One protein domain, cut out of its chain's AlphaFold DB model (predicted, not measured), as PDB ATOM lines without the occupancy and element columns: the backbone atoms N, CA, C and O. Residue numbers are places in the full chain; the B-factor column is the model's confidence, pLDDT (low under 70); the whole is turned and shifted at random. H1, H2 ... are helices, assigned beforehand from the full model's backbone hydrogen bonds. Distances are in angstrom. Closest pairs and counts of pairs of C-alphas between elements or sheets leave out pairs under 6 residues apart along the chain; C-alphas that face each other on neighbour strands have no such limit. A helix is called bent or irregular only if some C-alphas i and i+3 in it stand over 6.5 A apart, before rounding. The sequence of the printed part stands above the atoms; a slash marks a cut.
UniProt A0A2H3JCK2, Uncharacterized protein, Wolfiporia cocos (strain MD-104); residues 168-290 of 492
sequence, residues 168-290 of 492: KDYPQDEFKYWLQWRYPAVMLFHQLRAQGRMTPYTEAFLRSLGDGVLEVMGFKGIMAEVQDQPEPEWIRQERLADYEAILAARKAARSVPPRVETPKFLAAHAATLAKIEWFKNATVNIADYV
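This is residues 168 to 290 of the 492 residues of an uncharacterized protein of Wolfiporia cocos (strain MD-104) (UniProt A0A2H3JCK2). The model is an open, flat U: H1, H2 and H3 form one loose limb, H4 the base and H5 the other limb. The printed part has 123 residues with five named helices, H1 to H5 in order; the class is all helix. It is extended, with a radius of gyration of the C-alphas of 23.9 A and spans of 63 by 49 by 23 A.

H1, residues 172 to 194, one helix by its hydrogen bonds, is bent, with C-alphas 180 and 183 6.9 A apart; its arms are H1a, 172 to 180, and H1b, 183 to 194. H1b, with residues 185 to 189 alone, touches H2, residues 200 to 211, as a hairpin; the closest C-alphas, of Phe 189 and Leu 206, are 6.7 A apart. In H2, 6 of 8 O i to N i+4 pairs are within hydrogen-bond range.

H3 is residues 216 to 228. H4, residues 233 to 255, begins at C-alpha (4.334, 9.977, -5.669) and measures 33.0 A. H5, residues 263 to 289, measures 38.6 A and ends at C-alpha (-18.702, 34.338, 32.199).

The printed part has no cut; 31 residues are under pLDDT 70.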
ATOM      1  N   LYS A 168       9.306  34.832  28.879       53.09
ATOM      2  CA  LYS A 168       9.349  35.679  30.080       53.09
ATOM      3  C   LYS A 168      10.218  36.929  29.914       53.09
ATOM      4  O   LYS A 168       9.947  37.910  30.596       53.09
ATOM      5  N   ASP A 169      11.176  36.908  28.988       55.22
ATOM      6  CA  ASP A 169      12.200  37.953  28.865       55.22
ATOM      7  C   ASP A 169      12.177  38.695  27.513       55.22
ATOM      8  O   ASP A 169      13.089  39.461  27.212       55.22
ATOM      9  N   TYR A 170      11.147  38.484  26.682       56.81
ATOM     10  CA  TYR A 170      11.062  39.112  25.361       56.81
ATOM     11  C   TYR A 170      10.412  40.505  25.424       56.81
ATOM     12  O   TYR A 170       9.336  40.650  26.014       56.81
ATOM     13  N   PRO A 171      10.990  41.527  24.764       69.94
ATOM     14  CA  PRO A 171      10.309  42.796  24.530       69.94
ATOM     15  C   PRO A 171       8.971  42.567  23.812       69.94
ATOM     16  O   PRO A 171       8.866  41.736  22.907       69.94
ATOM     17  N   GLN A 172       7.935  43.320  24.189       61.22
ATOM     18  CA  GLN A 172       6.567  43.148  23.675       61.22
ATOM     19  C   GLN A 172       6.473  43.266  22.139       61.22
ATOM     20  O   GLN A 172       5.612  42.643  21.511       61.22
ATOM     21  N   ASP A 173       7.393  44.015  21.531       61.56
ATOM     22  CA  ASP A 173       7.490  44.203  20.084       61.56
ATOM     23  C   ASP A 173       8.070  42.974  19.369       61.56
ATOM     24  O   ASP A 173       7.571  42.585  18.312       61.56
ATOM     25  N   GLU A 174       9.040  42.286  19.979       61.97
ATOM     26  CA  GLU A 174       9.568  41.018  19.464       61.97
ATOM     27  C   GLU A 174       8.526  39.900  19.566       61.97
ATOM     28  O   GLU A 174       8.407  39.078  18.658       61.97
ATOM     29  N   PHE A 175       7.706  39.905  20.621       64.62
ATOM     30  CA  PHE A 175       6.595  38.963  20.770       64.62
ATOM     31  C   PHE A 175       5.517  39.163  19.689       64.62
ATOM     32  O   PHE A 175       5.077  38.195  19.060       64.62
ATOM     33  N   LYS A 176       5.132  40.417  19.409       69.62
ATOM     34  CA  LYS A 176       4.214  40.750  18.301       69.62
ATOM     35  C   LYS A 176       4.783  40.332  16.951       69.62
ATOM     36  O   LYS A 176       4.073  39.727  16.149       69.62
ATOM     37  N   TYR A 177       6.055  40.623  16.715       68.31
ATOM     38  CA  TYR A 177       6.759  40.233  15.502       68.31
ATOM     39  C   TYR A 177       6.791  38.702  15.320       68.31
ATOM     40  O   TYR A 177       6.512  38.188  14.229       68.31
ATOM     41  N   TRP A 178       7.048  37.959  16.402       67.56
ATOM     42  CA  TRP A 178       7.074  36.496  16.397       67.56
ATOM     43  C   TRP A 178       5.710  35.902  16.023       67.56
ATOM     44  O   TRP A 178       5.637  35.022  15.165       67.56
ATOM     45  N   LEU A 179       4.626  36.428  16.600       67.38
ATOM     46  CA  LEU A 179       3.257  36.004  16.289       67.38
ATOM     47  C   LEU A 179       2.818  36.385  14.871       67.38
ATOM     48  O   LEU A 179       2.115  35.612  14.222       67.38
ATOM     49  N   GLN A 180       3.217  37.562  14.386       70.88
ATOM     50  CA  GLN A 180       2.759  38.067  13.095       70.88
ATOM     51  C   GLN A 180       3.448  37.381  11.909       70.88
ATOM     52  O   GLN A 180       2.800  37.149  10.888       70.88
ATOM     53  N   TRP A 181       4.738  37.047  12.029       68.44
ATOM     54  CA  TRP A 181       5.536  36.614  10.874       68.44
ATOM     55  C   TRP A 181       6.256  35.285  11.077       68.44
ATOM     56  O   TRP A 181       6.230  34.431  10.189       68.44
ATOM     57  N   ARG A 182       6.864  35.070  12.247       68.94
ATOM     58  CA  ARG A 182       7.711  33.892  12.483       68.94
ATOM     59  C   ARG A 182       6.893  32.628  12.722       68.94
ATOM     60  O   ARG A 182       7.198  31.593  12.136       68.94
ATOM     61  N   TYR A 183       5.830  32.713  13.515       71.56
ATOM     62  CA  TYR A 183       4.956  31.575  13.789       71.56
ATOM     63  C   TYR A 183       4.242  31.057  12.525       71.56
ATOM     64  O   TYR A 183       4.347  29.859  12.252       71.56
ATOM     65  N   PRO A 184       3.616  31.906  11.678       76.06
ATOM     66  CA  PRO A 184       3.039  31.452  10.413       76.06
ATOM     67  C   PRO A 184       4.067  30.844   9.452       76.06
ATOM     68  O   PRO A 184       3.774  29.835   8.814       76.06
ATOM     69  N   ALA A 185       5.276  31.409   9.364       72.88
ATOM     70  CA  ALA A 185       6.331  30.884   8.494       72.88
ATOM     71  C   ALA A 185       6.836  29.507   8.956       72.88
ATOM     72  O   ALA A 185       7.008  28.607   8.134       72.88
ATOM     73  N   VAL A 186       7.021  29.314  10.267       74.44
ATOM     74  CA  VAL A 186       7.410  28.022  10.857       74.44
ATOM     75  C   VAL A 186       6.292  26.991  10.694       74.44
ATOM     76  O   VAL A 186       6.548  25.860  10.285       74.44
ATOM     77  N   MET A 187       5.039  27.380  10.933       78.44
ATOM     78  CA  MET A 187       3.878  26.518  10.692       78.44
ATOM     79  C   MET A 187       3.785  26.085   9.226       78.44
ATOM     80  O   MET A 187       3.643  24.892   8.954       78.44
ATOM     81  N   LEU A 188       3.943  27.020   8.285       77.69
ATOM     82  CA  LEU A 188       3.954  26.718   6.855       77.69
ATOM     83  C   LEU A 188       5.122  25.796   6.485       77.69
ATOM     84  O   LEU A 188       4.929  24.839   5.739       77.69
ATOM     85  N   PHE A 189       6.313  26.033   7.038       80.44
ATOM     86  CA  PHE A 189       7.473  25.164   6.846       80.44
ATOM     87  C   PHE A 189       7.160  23.717   7.245       80.44
ATOM     88  O   PHE A 189       7.392  22.791   6.464       80.44
ATOM     89  N   HIS A 190       6.592  23.512   8.434       78.12
ATOM     90  CA  HIS A 190       6.223  22.177   8.905       78.12
ATOM     91  C   HIS A 190       5.116  21.550   8.059       78.12
ATOM     92  O   HIS A 190       5.214  20.372   7.719       78.12
ATOM     93  N   GLN A 191       4.109  22.329   7.667       80.19
ATOM     94  CA  GLN A 191       3.000  21.843   6.854       80.19
ATOM     95  C   GLN A 191       3.459  21.412   5.456       80.19
ATOM     96  O   GLN A 191       3.106  20.323   5.008       80.19
ATOM     97  N   LEU A 192       4.291  22.213   4.787       79.69
ATOM     98  CA  LEU A 192       4.841  21.870   3.472       79.69
ATOM     99  C   LEU A 192       5.758  20.652   3.542       79.69
ATOM    100  O   LEU A 192       5.729  19.811   2.645       79.69
ATOM    101  N   ARG A 193       6.539  20.525   4.620       79.44
ATOM    102  CA  ARG A 193       7.390  19.356   4.851       79.44
ATOM    103  C   ARG A 193       6.569  18.089   5.080       79.44
ATOM    104  O   ARG A 193       6.871  17.071   4.468       79.44
ATOM    105  N   ALA A 194       5.529  18.162   5.909       74.50
ATOM    106  CA  ALA A 194       4.619  17.045   6.164       74.50
ATOM    107  C   ALA A 194       3.864  16.624   4.894       74.50
ATOM    108  O   ALA A 194       3.665  15.442   4.650       74.50
ATOM    109  N   GLN A 195       3.508  17.589   4.045       80.56
ATOM    110  CA  GLN A 195       2.881  17.347   2.746       80.56
ATOM    111  C   GLN A 195       3.885  17.023   1.633       80.56
ATOM    112  O   GLN A 195       3.494  17.037   0.470       80.56
ATOM    113  N   GLY A 196       5.172  16.804   1.932       83.94
ATOM    114  CA  GLY A 196       6.198  16.496   0.926       83.94
ATOM    115  C   GLY A 196       6.361  17.542  -0.183       83.94
ATOM    116  O   GLY A 196       7.017  17.274  -1.182       83.94
ATOM    117  N   ARG A 197       5.779  18.733  -0.016       82.06
ATOM    118  CA  ARG A 197       5.802  19.855  -0.967       82.06
ATOM    119  C   ARG A 197       6.942  20.830  -0.682       82.06
ATOM    120  O   ARG A 197       6.990  21.922  -1.238       82.06
ATOM    121  N   MET A 198       7.847  20.457   0.219       87.31
ATOM    122  CA  MET A 198       9.027  21.247   0.523       87.31
ATOM    123  C   MET A 198      10.058  21.081  -0.595       87.31
ATOM    124  O   MET A 198      10.724  20.052  -0.692       87.31
ATOM    125  N   THR A 199      10.201  22.109  -1.426       81.38
ATOM    126  CA  THR A 199      11.252  22.172  -2.445       81.38
ATOM    127  C   THR A 199      12.544  22.713  -1.819       81.38
ATOM    128  O   THR A 199      12.473  23.466  -0.843       81.38
ATOM    129  N   PRO A 200      13.737  22.411  -2.370       76.31
ATOM    130  CA  PRO A 200      14.989  23.001  -1.887       76.31
ATOM    131  C   PRO A 200      14.988  24.537  -1.914       76.31
ATOM    132  O   PRO A 200      15.599  25.172  -1.057       76.31
ATOM    133  N   TYR A 201      14.278  25.138  -2.876       75.56
ATOM    134  CA  TYR A 201      14.114  26.588  -2.974       75.56
ATOM    135  C   TYR A 201      13.193  27.128  -1.874       75.56
ATOM    136  O   TYR A 201      13.567  28.058  -1.161       75.56
ATOM    137  N   THR A 202      12.027  26.506  -1.671       76.69
ATOM    138  CA  THR A 202      11.081  26.874  -0.610       76.69
ATOM    139  C   THR A 202      11.696  26.690   0.778       76.69
ATOM    140  O   THR A 202      11.518  27.545   1.643       76.69
ATOM    141  N   GLU A 203      12.484  25.632   0.985       79.62
ATOM    142  CA  GLU A 203      13.229  25.401   2.223       79.62
ATOM    143  C   GLU A 203      14.287  26.484   2.454       79.62
ATOM    144  O   GLU A 203      14.349  27.049   3.546       79.62
ATOM    145  N   ALA A 204      15.105  26.792   1.442       74.69
ATOM    146  CA  ALA A 204      16.128  27.830   1.543       74.69
ATOM    147  C   ALA A 204      15.507  29.204   1.828       74.69
ATOM    148  O   ALA A 204      15.997  29.920   2.700       74.69
ATOM    149  N   PHE A 205      14.399  29.534   1.162       74.88
ATOM    150  CA  PHE A 205      13.691  30.793   1.362       74.88
ATOM    151  C   PHE A 205      13.039  30.875   2.747       74.88
ATOM    152  O   PHE A 205      13.266  31.840   3.468       74.88
ATOM    153  N   LEU A 206      12.292  29.854   3.182       77.06
ATOM    154  CA  LEU A 206      11.687  29.830   4.523       77.06
ATOM    155  C   LEU A 206      12.742  29.846   5.640       77.06
ATOM    156  O   LEU A 206      12.504  30.444   6.688       77.06
ATOM    157  N   ARG A 207      13.922  29.257   5.412       72.31
ATOM    158  CA  ARG A 207      15.064  29.357   6.335       72.31
ATOM    159  C   ARG A 207      15.676  30.758   6.348       72.31
ATOM    160  O   ARG A 207      15.963  31.253   7.432       72.31
ATOM    161  N   SER A 208      15.838  31.410   5.193       68.19
ATOM    162  CA  SER A 208      16.352  32.789   5.125       68.19
ATOM    163  C   SER A 208      15.363  33.832   5.659       68.19
ATOM    164  O   SER A 208      15.753  34.925   6.046       68.19
ATOM    165  N   LEU A 209      14.073  33.497   5.701       67.06
ATOM    166  CA  LEU A 209      13.011  34.358   6.226       67.06
ATOM    167  C   LEU A 209      12.954  34.438   7.753       67.06
ATOM    168  O   LEU A 209      12.319  35.355   8.273       67.06
ATOM    169  N   GLY A 210      13.611  33.519   8.472       59.22
ATOM    170  CA  GLY A 210      13.742  33.584   9.933       59.22
ATOM    171  C   GLY A 210      14.400  34.877  10.435       59.22
ATOM    172  O   GLY A 210      14.221  35.221  11.604       59.22
ATOM    173  N   ASP A 211      15.075  35.597   9.532       57.53
ATOM    174  CA  ASP A 211      15.764  36.871   9.765       57.53
ATOM    175  C   ASP A 211      14.905  38.106   9.430       57.53
ATOM    176  O   ASP A 211      15.302  39.240   9.688       57.53
ATOM    177  N   GLY A 212      13.695  37.900   8.904       49.06
ATOM    178  CA  GLY A 212      12.600  38.817   9.165       49.06
ATOM    179  C   GLY A 212      12.048  39.718   8.087       49.06
ATOM    180  O   GLY A 212      11.329  40.665   8.402       49.06
ATOM    181  N   VAL A 213      12.272  39.374   6.828       53.78
ATOM    182  CA  VAL A 213      11.706  40.112   5.700       53.78
ATOM    183  C   VAL A 213      10.751  39.208   4.925       53.78
ATOM    184  O   VAL A 213      11.086  38.699   3.860       53.78
ATOM    185  N   LEU A 214       9.545  38.980   5.460       56.81
ATOM    186  CA  LEU A 214       8.471  38.359   4.680       56.81
ATOM    187  C   LEU A 214       7.755  39.443   3.864       56.81
ATOM    188  O   LEU A 214       6.755  40.011   4.298       56.81
ATOM    189  N   GLU A 215       8.256  39.747   2.669       65.94
ATOM    190  CA  GLU A 215       7.483  40.565   1.739       65.94
ATOM    191  C   GLU A 215       6.313  39.731   1.184       65.94
ATOM    192  O   GLU A 215       6.495  38.603   0.720       65.94
ATOM    193  N   VAL A 216       5.097  40.290   1.209       51.66
ATOM    194  CA  VAL A 216       3.852  39.645   0.734       51.66
ATOM    195  C   VAL A 216       3.996  39.091  -0.692       51.66
ATOM    196  O   VAL A 216       3.398  38.070  -1.037       51.66
ATOM    197  N   MET A 217       4.820  39.738  -1.518       61.75
ATOM    198  CA  MET A 217       5.140  39.300  -2.876       61.75
ATOM    199  C   MET A 217       5.980  38.016  -2.907       61.75
ATOM    200  O   MET A 217       5.701  37.131  -3.716       61.75
ATOM    201  N   GLY A 218       6.950  37.869  -2.001       75.06
ATOM    202  CA  GLY A 218       7.768  36.660  -1.883       75.06
ATOM    203  C   GLY A 218       6.958  35.452  -1.411       75.06
ATOM    204  O   GLY A 218       7.078  34.365  -1.971       75.06
ATOM    205  N   PHE A 219       6.045  35.664  -0.458       65.75
ATOM    206  CA  PHE A 219       5.105  34.626  -0.023       65.75
ATOM    207  C   PHE A 219       4.196  34.156  -1.168       65.75
ATOM    208  O   PHE A 219       4.049  32.957  -1.392       65.75
ATOM    209  N   LYS A 220       3.626  35.093  -1.942       69.00
ATOM    210  CA  LYS A 220       2.808  34.756  -3.121       69.00
ATOM    211  C   LYS A 220       3.592  33.969  -4.174       69.00
ATOM    212  O   LYS A 220       3.039  33.031  -4.739       69.00
ATOM    213  N   GLY A 221       4.856  34.327  -4.412       77.56
ATOM    214  CA  GLY A 221       5.728  33.608  -5.345       77.56
ATOM    215  C   GLY A 221       5.939  32.148  -4.943       77.56
ATOM    216  O   GLY A 221       5.783  31.255  -5.770       77.56
ATOM    217  N   ILE A 222       6.190  31.893  -3.657       73.94
ATOM    218  CA  ILE A 222       6.328  30.524  -3.142       73.94
ATOM    219  C   ILE A 222       5.037  29.740  -3.237       73.94
ATOM    220  O   ILE A 222       5.058  28.571  -3.606       73.94
ATOM    221  N   MET A 223       3.914  30.368  -2.903       71.31
ATOM    222  CA  MET A 223       2.629  29.685  -2.967       71.31
ATOM    223  C   MET A 223       2.276  29.285  -4.401       71.31
ATOM    224  O   MET A 223       1.749  28.193  -4.591       71.31
ATOM    225  N   ALA A 224       2.612  30.112  -5.398       73.56
ATOM    226  CA  ALA A 224       2.452  29.756  -6.806       73.56
ATOM    227  C   ALA A 224       3.336  28.557  -7.192       73.56
ATOM    228  O   ALA A 224       2.846  27.587  -7.759       73.56
ATOM    229  N   GLU A 225       4.611  28.566  -6.795       75.06
ATOM    230  CA  GLU A 225       5.537  27.465  -7.089       75.06
ATOM    231  C   GLU A 225       5.111  26.145  -6.429       75.06
ATOM    232  O   GLU A 225       5.115  25.097  -7.070       75.06
ATOM    233  N   VAL A 226       4.684  26.192  -5.163       73.31
ATOM    234  CA  VAL A 226       4.159  25.031  -4.424       73.31
ATOM    235  C   VAL A 226       2.853  24.512  -5.035       73.31
ATOM    236  O   VAL A 226       2.570  23.314  -4.958       73.31
ATOM    237  N   GLN A 227       2.034  25.396  -5.610       73.19
ATOM    238  CA  GLN A 227       0.770  25.028  -6.242       73.19
ATOM    239  C   GLN A 227       0.976  24.339  -7.597       73.19
ATOM    240  O   GLN A 227       0.209  23.431  -7.923       73.19
ATOM    241  N   ASP A 228       2.018  24.726  -8.333       78.00
ATOM    242  CA  ASP A 228       2.362  24.148  -9.636       78.00
ATOM    243  C   ASP A 228       3.131  22.820  -9.522       78.00
ATOM    244  O   ASP A 228       3.263  22.090 -10.510       78.00
ATOM    245  N   GLN A 229       3.617  22.459  -8.328       76.31
ATOM    246  CA  GLN A 229       4.282  21.174  -8.127       76.31
ATOM    247  C   GLN A 229       3.265  20.023  -8.068       76.31
ATOM    248  O   GLN A 229       2.322  20.066  -7.267       76.31
ATOM    249  N   PRO A 230       3.457  18.958  -8.869       77.62
ATOM    250  CA  PRO A 230       2.648  17.758  -8.738       77.62
ATOM    251  C   PRO A 230       2.841  17.155  -7.343       77.62
ATOM    252  O   PRO A 230       3.936  17.174  -6.782       77.62
ATOM    253  N   GLU A 231       1.763  16.612  -6.777       77.25
ATOM    254  CA  GLU A 231       1.828  15.936  -5.482       77.25
ATOM    255  C   GLU A 231       2.853  14.787  -5.538       77.25
ATOM    256  O   GLU A 231       2.807  13.991  -6.485       77.25
ATOM    257  N   PRO A 232       3.773  14.687  -4.558       79.44
ATOM    258  CA  PRO A 232       4.777  13.631  -4.539       79.44
ATOM    259  C   PRO A 232       4.153  12.236  -4.645       79.44
ATOM    260  O   PRO A 232       3.146  11.941  -4.000       79.44
ATOM    261  N   GLU A 233       4.785  11.357  -5.429       81.88
ATOM    262  CA  GLU A 233       4.334   9.977  -5.669       81.88
ATOM    263  C   GLU A 233       4.031   9.224  -4.365       81.88
ATOM    264  O   GLU A 233       2.994   8.578  -4.250       81.88
ATOM    265  N   TRP A 234       4.899   9.364  -3.358       82.44
ATOM    266  CA  TRP A 234       4.781   8.654  -2.084       82.44
ATOM    267  C   TRP A 234       3.540   9.067  -1.279       82.44
ATOM    268  O   TRP A 234       2.908   8.214  -0.671       82.44
ATOM    269  N   ILE A 235       3.121  10.336  -1.343       75.38
ATOM    270  CA  ILE A 235       1.897  10.817  -0.674       75.38
ATOM    271  C   ILE A 235       0.659  10.303  -1.391       75.38
ATOM    272  O   ILE A 235      -0.335   9.954  -0.757       75.38
ATOM    273  N   ARG A 236       0.710  10.238  -2.726       80.50
ATOM    274  CA  ARG A 236      -0.373   9.638  -3.512       80.50
ATOM    275  C   ARG A 236      -0.530   8.157  -3.180       80.50
ATOM    276  O   ARG A 236      -1.656   7.698  -3.014       80.50
ATOM    277  N   GLN A 237       0.582   7.439  -3.037       87.19
ATOM    278  CA  GLN A 237       0.596   6.033  -2.634       87.19
ATOM    279  C   GLN A 237       0.085   5.834  -1.203       87.19
ATOM    280  O   GLN A 237      -0.746   4.959  -0.980       87.19
ATOM    281  N   GLU A 238       0.512   6.668  -0.252       83.19
ATOM    282  CA  GLU A 238       0.047   6.613   1.139       83.19
ATOM    283  C   GLU A 238      -1.461   6.878   1.239       83.19
ATOM    284  O   GLU A 238      -2.191   6.088   1.828       83.19
ATOM    285  N   ARG A 239      -1.970   7.909   0.552       82.69
ATOM    286  CA  ARG A 239      -3.415   8.180   0.490       82.69
ATOM    287  C   ARG A 239      -4.210   7.051  -0.153       82.69
ATOM    288  O   ARG A 239      -5.338   6.793   0.261       82.69
ATOM    289  N   LEU A 240      -3.657   6.410  -1.182       92.12
ATOM    290  CA  LEU A 240      -4.295   5.259  -1.810       92.12
ATOM    291  C   LEU A 240      -4.366   4.084  -0.825       92.12
ATOM    292  O   LEU A 240      -5.428   3.482  -0.689       92.12
ATOM    293  N   ALA A 241      -3.286   3.823  -0.087       89.38
ATOM    294  CA  ALA A 241      -3.246   2.792   0.947       89.38
ATOM    295  C   ALA A 241      -4.236   3.080   2.090       89.38
ATOM    296  O   ALA A 241      -4.981   2.185   2.494       89.38
ATOM    297  N   ASP A 242      -4.321   4.327   2.558       87.81
ATOM    298  CA  ASP A 242      -5.297   4.750   3.568       87.81
ATOM    299  C   ASP A 242      -6.735   4.572   3.075       87.81
ATOM    300  O   ASP A 242      -7.607   4.075   3.796       87.81
ATOM    301  N   TYR A 243      -7.000   4.943   1.822       89.88
ATOM    302  CA  TYR A 243      -8.311   4.771   1.210       89.88
ATOM    303  C   TYR A 243      -8.697   3.290   1.097       89.88
ATOM    304  O   TYR A 243      -9.821   2.912   1.448       89.88
ATOM    305  N   GLU A 244      -7.766   2.434   0.673       93.44
ATOM    306  CA  GLU A 244      -7.958   0.983   0.636       93.44
ATOM    307  C   GLU A 244      -8.179   0.399   2.036       93.44
ATOM    308  O   GLU A 244      -9.081  -0.424   2.218       93.44
ATOM    309  N   ALA A 245      -7.446   0.874   3.046       90.62
ATOM    310  CA  ALA A 245      -7.629   0.469   4.437       90.62
ATOM    311  C   ALA A 245      -9.019   0.859   4.969       90.62
ATOM    312  O   ALA A 245      -9.701   0.038   5.591       90.62
ATOM    313  N   ILE A 246      -9.495   2.074   4.673       88.12
ATOM    314  CA  ILE A 246     -10.844   2.533   5.040       88.12
ATOM    315  C   ILE A 246     -11.915   1.692   4.336       88.12
ATOM    316  O   ILE A 246     -12.915   1.306   4.956       88.12
ATOM    317  N   LEU A 247     -11.733   1.382   3.051       90.38
ATOM    318  CA  LEU A 247     -12.647   0.512   2.312       90.38
ATOM    319  C   LEU A 247     -12.669  -0.909   2.884       90.38
ATOM    320  O   LEU A 247     -13.754  -1.472   3.070       90.38
ATOM    321  N   ALA A 248     -11.506  -1.469   3.217       91.25
ATOM    322  CA  ALA A 248     -11.386  -2.777   3.849       91.25
ATOM    323  C   ALA A 248     -12.076  -2.799   5.221       91.25
ATOM    324  O   ALA A 248     -12.875  -3.698   5.490       91.25
ATOM    325  N   ALA A 249     -11.867  -1.769   6.045       88.06
ATOM    326  CA  ALA A 249     -12.526  -1.621   7.339       88.06
ATOM    327  C   ALA A 249     -14.053  -1.508   7.199       88.06
ATOM    328  O   ALA A 249     -14.796  -2.167   7.927       88.06
ATOM    329  N   ARG A 250     -14.550  -0.741   6.218       87.38
ATOM    330  CA  ARG A 250     -15.992  -0.654   5.920       87.38
ATOM    331  C   ARG A 250     -16.567  -1.992   5.463       87.38
ATOM    332  O   ARG A 250     -17.672  -2.347   5.872       87.38
ATOM    333  N   LYS A 251     -15.841  -2.738   4.628       91.62
ATOM    334  CA  LYS A 251     -16.251  -4.075   4.176       91.62
ATOM    335  C   LYS A 251     -16.302  -5.058   5.348       91.62
ATOM    336  O   LYS A 251     -17.292  -5.772   5.487       91.62
ATOM    337  N   ALA A 252     -15.295  -5.029   6.220       88.62
ATOM    338  CA  ALA A 252     -15.262  -5.825   7.440       88.62
ATOM    339  C   ALA A 252     -16.432  -5.468   8.371       88.62
ATOM    340  O   ALA A 252     -17.158  -6.360   8.800       88.62
ATOM    341  N   ALA A 253     -16.703  -4.180   8.596       82.81
ATOM    342  CA  ALA A 253     -17.815  -3.729   9.432       82.81
ATOM    343  C   ALA A 253     -19.186  -4.189   8.906       82.81
ATOM    344  O   ALA A 253     -20.040  -4.583   9.692       82.81
ATOM    345  N   ARG A 254     -19.386  -4.208   7.580       82.31
ATOM    346  CA  ARG A 254     -20.615  -4.733   6.951       82.31
ATOM    347  C   ARG A 254     -20.757  -6.256   7.050       82.31
ATOM    348  O   ARG A 254     -21.867  -6.758   6.919       82.31
ATOM    349  N   SER A 255     -19.655  -6.980   7.244       79.81
ATOM    350  CA  SER A 255     -19.657  -8.440   7.415       79.81
ATOM    351  C   SER A 255     -19.911  -8.890   8.856       79.81
ATOM    352  O   SER A 255     -20.205 -10.061   9.088       79.81
ATOM    353  N   VAL A 256     -19.829  -7.972   9.826       78.69
ATOM    354  CA  VAL A 256     -20.197  -8.253  11.214       78.69
ATOM    355  C   VAL A 256     -21.728  -8.229  11.306       78.69
ATOM    356  O   VAL A 256     -22.327  -7.200  10.990       78.69
ATOM    357  N   PRO A 257     -22.384  -9.328  11.731       77.75
ATOM    358  CA  PRO A 257     -23.821  -9.326  11.974       77.75
ATOM    359  C   PRO A 257     -24.172  -8.179  12.925       77.75
ATOM    360  O   PRO A 257     -23.403  -7.951  13.867       77.75
ATOM    361  N   PRO A 258     -25.296  -7.465  12.720       71.88
ATOM    362  CA  PRO A 258     -25.695  -6.387  13.611       71.88
ATOM    363  C   PRO A 258     -25.704  -6.923  15.040       71.88
ATOM    364  O   PRO A 258     -26.487  -7.810  15.389       71.88
ATOM    365  N   ARG A 259     -24.757  -6.442  15.854       69.25
ATOM    366  CA  ARG A 259     -24.706  -6.799  17.265       69.25
ATOM    367  C   ARG A 259     -26.004  -6.297  17.867       69.25
ATOM    368  O   ARG A 259     -26.308  -5.114  17.770       69.25
ATOM    369  N   VAL A 260     -26.756  -7.197  18.492       74.88
ATOM    370  CA  VAL A 260     -27.849  -6.803  19.375       74.88
ATOM    371  C   VAL A 260     -27.200  -6.010  20.501       74.88
ATOM    372  O   VAL A 260     -26.519  -6.572  21.363       74.88
ATOM    373  N   GLU A 261     -27.306  -4.686  20.421       81.44
ATOM    374  CA  GLU A 261     -26.718  -3.796  21.405       81.44
ATOM    375  C   GLU A 261     -27.358  -4.095  22.756       81.44
ATOM    376  O   GLU A 261     -28.560  -3.930  22.962       81.44
ATOM    377  N   THR A 262     -26.555  -4.618  23.681       90.12
ATOM    378  CA  THR A 262     -27.057  -4.919  25.020       90.12
ATOM    379  C   THR A 262     -27.568  -3.629  25.677       90.12
ATOM    380  O   THR A 262     -26.966  -2.570  25.475       90.12
ATOM    381  N   PRO A 263     -28.600  -3.690  26.538       90.50
ATOM    382  CA  PRO A 263     -29.077  -2.517  27.279       90.50
ATOM    383  C   PRO A 263     -27.959  -1.771  28.026       90.50
ATOM    384  O   PRO A 263     -27.991  -0.551  28.155       90.50
ATOM    385  N   LYS A 264     -26.920  -2.495  28.465       89.44
ATOM    386  CA  LYS A 264     -25.727  -1.930  29.109       89.44
ATOM    387  C   LYS A 264     -24.870  -1.092  28.153       89.44
ATOM    388  O   LYS A 264     -24.355  -0.056  28.563       89.44
ATOM    389  N   PHE A 265     -24.721  -1.524  26.899       87.12
ATOM    390  CA  PHE A 265     -24.011  -0.765  25.868       87.12
ATOM    391  C   PHE A 265     -24.768   0.517  25.514       87.12
ATOM    392  O   PHE A 265     -24.174   1.591  25.525       87.12
ATOM    393  N   LEU A 266     -26.085   0.423  25.318       91.19
ATOM    394  CA  LEU A 266     -26.943   1.581  25.052       91.19
ATOM    395  C   LEU A 266     -26.910   2.600  26.199       91.19
ATOM    396  O   LEU A 266     -26.767   3.796  25.955       91.19
ATOM    397  N   ALA A 267     -26.967   2.136  27.452       91.44
ATOM    398  CA  ALA A 267     -26.855   3.007  28.621       91.44
ATOM    399  C   ALA A 267     -25.485   3.707  28.699       91.44
ATOM    400  O   ALA A 267     -25.417   4.904  28.980       91.44
ATOM    401  N   ALA A 268     -24.392   2.993  28.409       89.00
ATOM    402  CA  ALA A 268     -23.050   3.576  28.374       89.00
ATOM    403  C   ALA A 268     -22.884   4.590  27.228       89.00
ATOM    404  O   ALA A 268     -22.282   5.651  27.416       89.00
ATOM    405  N   HIS A 269     -23.450   4.294  26.057       86.38
ATOM    406  CA  HIS A 269     -23.440   5.193  24.909       86.38
ATOM    407  C   HIS A 269     -24.238   6.474  25.198       86.38
ATOM    408  O   HIS A 269     -23.720   7.575  25.012       86.38
ATOM    409  N   ALA A 270     -25.442   6.349  25.765       91.25
ATOM    410  CA  ALA A 270     -26.261   7.486  26.183       91.25
ATOM    411  C   ALA A 270     -25.557   8.358  27.241       91.25
ATOM    412  O   ALA A 270     -25.535   9.580  27.113       91.25
ATOM    413  N   ALA A 271     -24.912   7.747  28.241       91.75
ATOM    414  CA  ALA A 271     -24.138   8.480  29.246       91.75
ATOM    415  C   ALA A 271     -22.942   9.234  28.634       91.75
ATOM    416  O   ALA A 271     -22.624  10.350  29.049       91.75
ATOM    417  N   THR A 272     -22.295   8.645  27.627       89.25
ATOM    418  CA  THR A 272     -21.170   9.274  26.921       89.25
ATOM    419  C   THR A 272     -21.635  10.478  26.103       89.25
ATOM    420  O   THR A 272     -21.024  11.543  26.191       89.25
ATOM    421  N   LEU A 273     -22.746  10.350  25.373       90.94
ATOM    422  CA  LEU A 273     -23.338  11.460  24.623       90.94
ATOM    423  C   LEU A 273     -23.779  12.603  25.546       90.94
ATOM    424  O   LEU A 273     -23.437  13.753  25.281       90.94
ATOM    425  N   ALA A 274     -24.427  12.289  26.672       91.00
ATOM    426  CA  ALA A 274     -24.815  13.285  27.671       91.00
ATOM    427  C   ALA A 274     -23.598  14.034  28.248       91.00
ATOM    428  O   ALA A 274     -23.652  15.243  28.469       91.00
ATOM    429  N   LYS A 275     -22.468  13.343  28.449       89.31
ATOM    430  CA  LYS A 275     -21.218  13.971  28.905       89.31
ATOM    431  C   LYS A 275     -20.643  14.925  27.856       89.31
ATOM    432  O   LYS A 275     -20.199  16.013  28.214       89.31
ATOM    433  N   ILE A 276     -20.656  14.543  26.578       86.50
ATOM    434  CA  ILE A 276     -20.199  15.407  25.475       86.50
ATOM    435  C   ILE A 276     -21.081  16.655  25.372       86.50
ATOM    436  O   ILE A 276     -20.567  17.765  25.246       86.50
ATOM    437  N   GLU A 277     -22.399  16.486  25.452       90.94
ATOM    438  CA  GLU A 277     -23.354  17.593  25.422       90.94
ATOM    439  C   GLU A 277     -23.172  18.535  26.620       90.94
ATOM    440  O   GLU A 277     -23.109  19.753  26.449       90.94
ATOM    441  N   TRP A 278     -22.966  17.981  27.817       93.69
ATOM    442  CA  TRP A 278     -22.633  18.766  29.003       93.69
ATOM    443  C   TRP A 278     -21.347  19.583  28.815       93.69
ATOM    444  O   TRP A 278     -21.337  20.772  29.126       93.69
ATOM    445  N   PHE A 279     -20.287  18.992  28.253       81.94
ATOM    446  CA  PHE A 279     -19.040  19.715  27.964       81.94
ATOM    447  C   PHE A 279     -19.241  20.851  26.954       81.94
ATOM    448  O   PHE A 279     -18.689  21.938  27.138       81.94
ATOM    449  N   LYS A 280     -20.049  20.632  25.909       84.25
ATOM    450  CA  LYS A 280     -20.394  21.681  24.936       84.25
ATOM    451  C   LYS A 280     -21.104  22.852  25.617       84.25
ATOM    452  O   LYS A 280     -20.678  23.992  25.457       84.25
ATOM    453  N   ASN A 281     -22.109  22.567  26.442       85.31
ATOM    454  CA  ASN A 281     -22.868  23.593  27.159       85.31
ATOM    455  C   ASN A 281     -22.013  24.321  28.207       85.31
ATOM    456  O   ASN A 281     -22.101  25.539  28.338       85.31
ATOM    457  N   ALA A 282     -21.133  23.606  28.913       79.69
ATOM    458  CA  ALA A 282     -20.194  24.216  29.852       79.69
ATOM    459  C   ALA A 282     -19.224  25.177  29.146       79.69
ATOM    460  O   ALA A 282     -18.942  26.252  29.665       79.69
ATOM    461  N   THR A 283     -18.757  24.822  27.947       75.62
ATOM    462  CA  THR A 283     -17.858  25.674  27.151       75.62
ATOM    463  C   THR A 283     -18.554  26.961  26.701       75.62
ATOM    464  O   THR A 283     -17.950  28.029  26.767       75.62
ATOM    465  N   VAL A 284     -19.829  26.878  26.301       77.88
ATOM    466  CA  VAL A 284     -20.641  28.057  25.955       77.88
ATOM    467  C   VAL A 284     -20.826  28.963  27.174       77.88
ATOM    468  O   VAL A 284     -20.531  30.148  27.098       77.88
ATOM    469  N   ASN A 285     -21.185  28.396  28.328       75.94
ATOM    470  CA  ASN A 285     -21.363  29.178  29.551       75.94
ATOM    471  C   ASN A 285     -20.059  29.854  30.006       75.94
ATOM    472  O   ASN A 285     -20.079  31.000  30.434       75.94
ATOM    473  N   ILE A 286     -18.904  29.185  29.899       70.00
ATOM    474  CA  ILE A 286     -17.611  29.804  30.241       70.00
ATOM    475  C   ILE A 286     -17.319  31.004  29.329       70.00
ATOM    476  O   ILE A 286     -16.787  32.001  29.809       70.00
ATOM    477  N   ALA A 287     -17.699  30.950  28.048       63.91
ATOM    478  CA  ALA A 287     -17.555  32.091  27.144       63.91
ATOM    479  C   ALA A 287     -18.418  33.298  27.561       63.91
ATOM    480  O   ALA A 287     -17.997  34.429  27.335       63.91
ATOM    481  N   ASP A 288     -19.558  33.063  28.218       65.44
ATOM    482  CA  ASP A 288     -20.440  34.116  28.738       65.44
ATOM    483  C   ASP A 288     -19.955  34.697  30.083       65.44
ATOM    484  O   ASP A 288     -20.236  35.853  30.398       65.44
ATOM    485  N   TYR A 289     -19.210  33.918  30.882       60.38
ATOM    486  CA  TYR A 289     -18.702  34.338  32.199       60.38
ATOM    487  C   TYR A 289     -17.289  34.929  32.188       60.38
ATOM    488  O   TYR A 289     -16.867  35.476  33.207       60.38
ATOM    489  N   VAL A 290     -16.544  34.828  31.085       59.81
ATOM    490  CA  VAL A 290     -15.261  35.527  30.930       59.81
ATOM    491  C   VAL A 290     -15.559  36.931  30.399       59.81
ATOM    492  O   VAL A 290     -15.915  37.056  29.225       59.81
TER     493      VAL A 290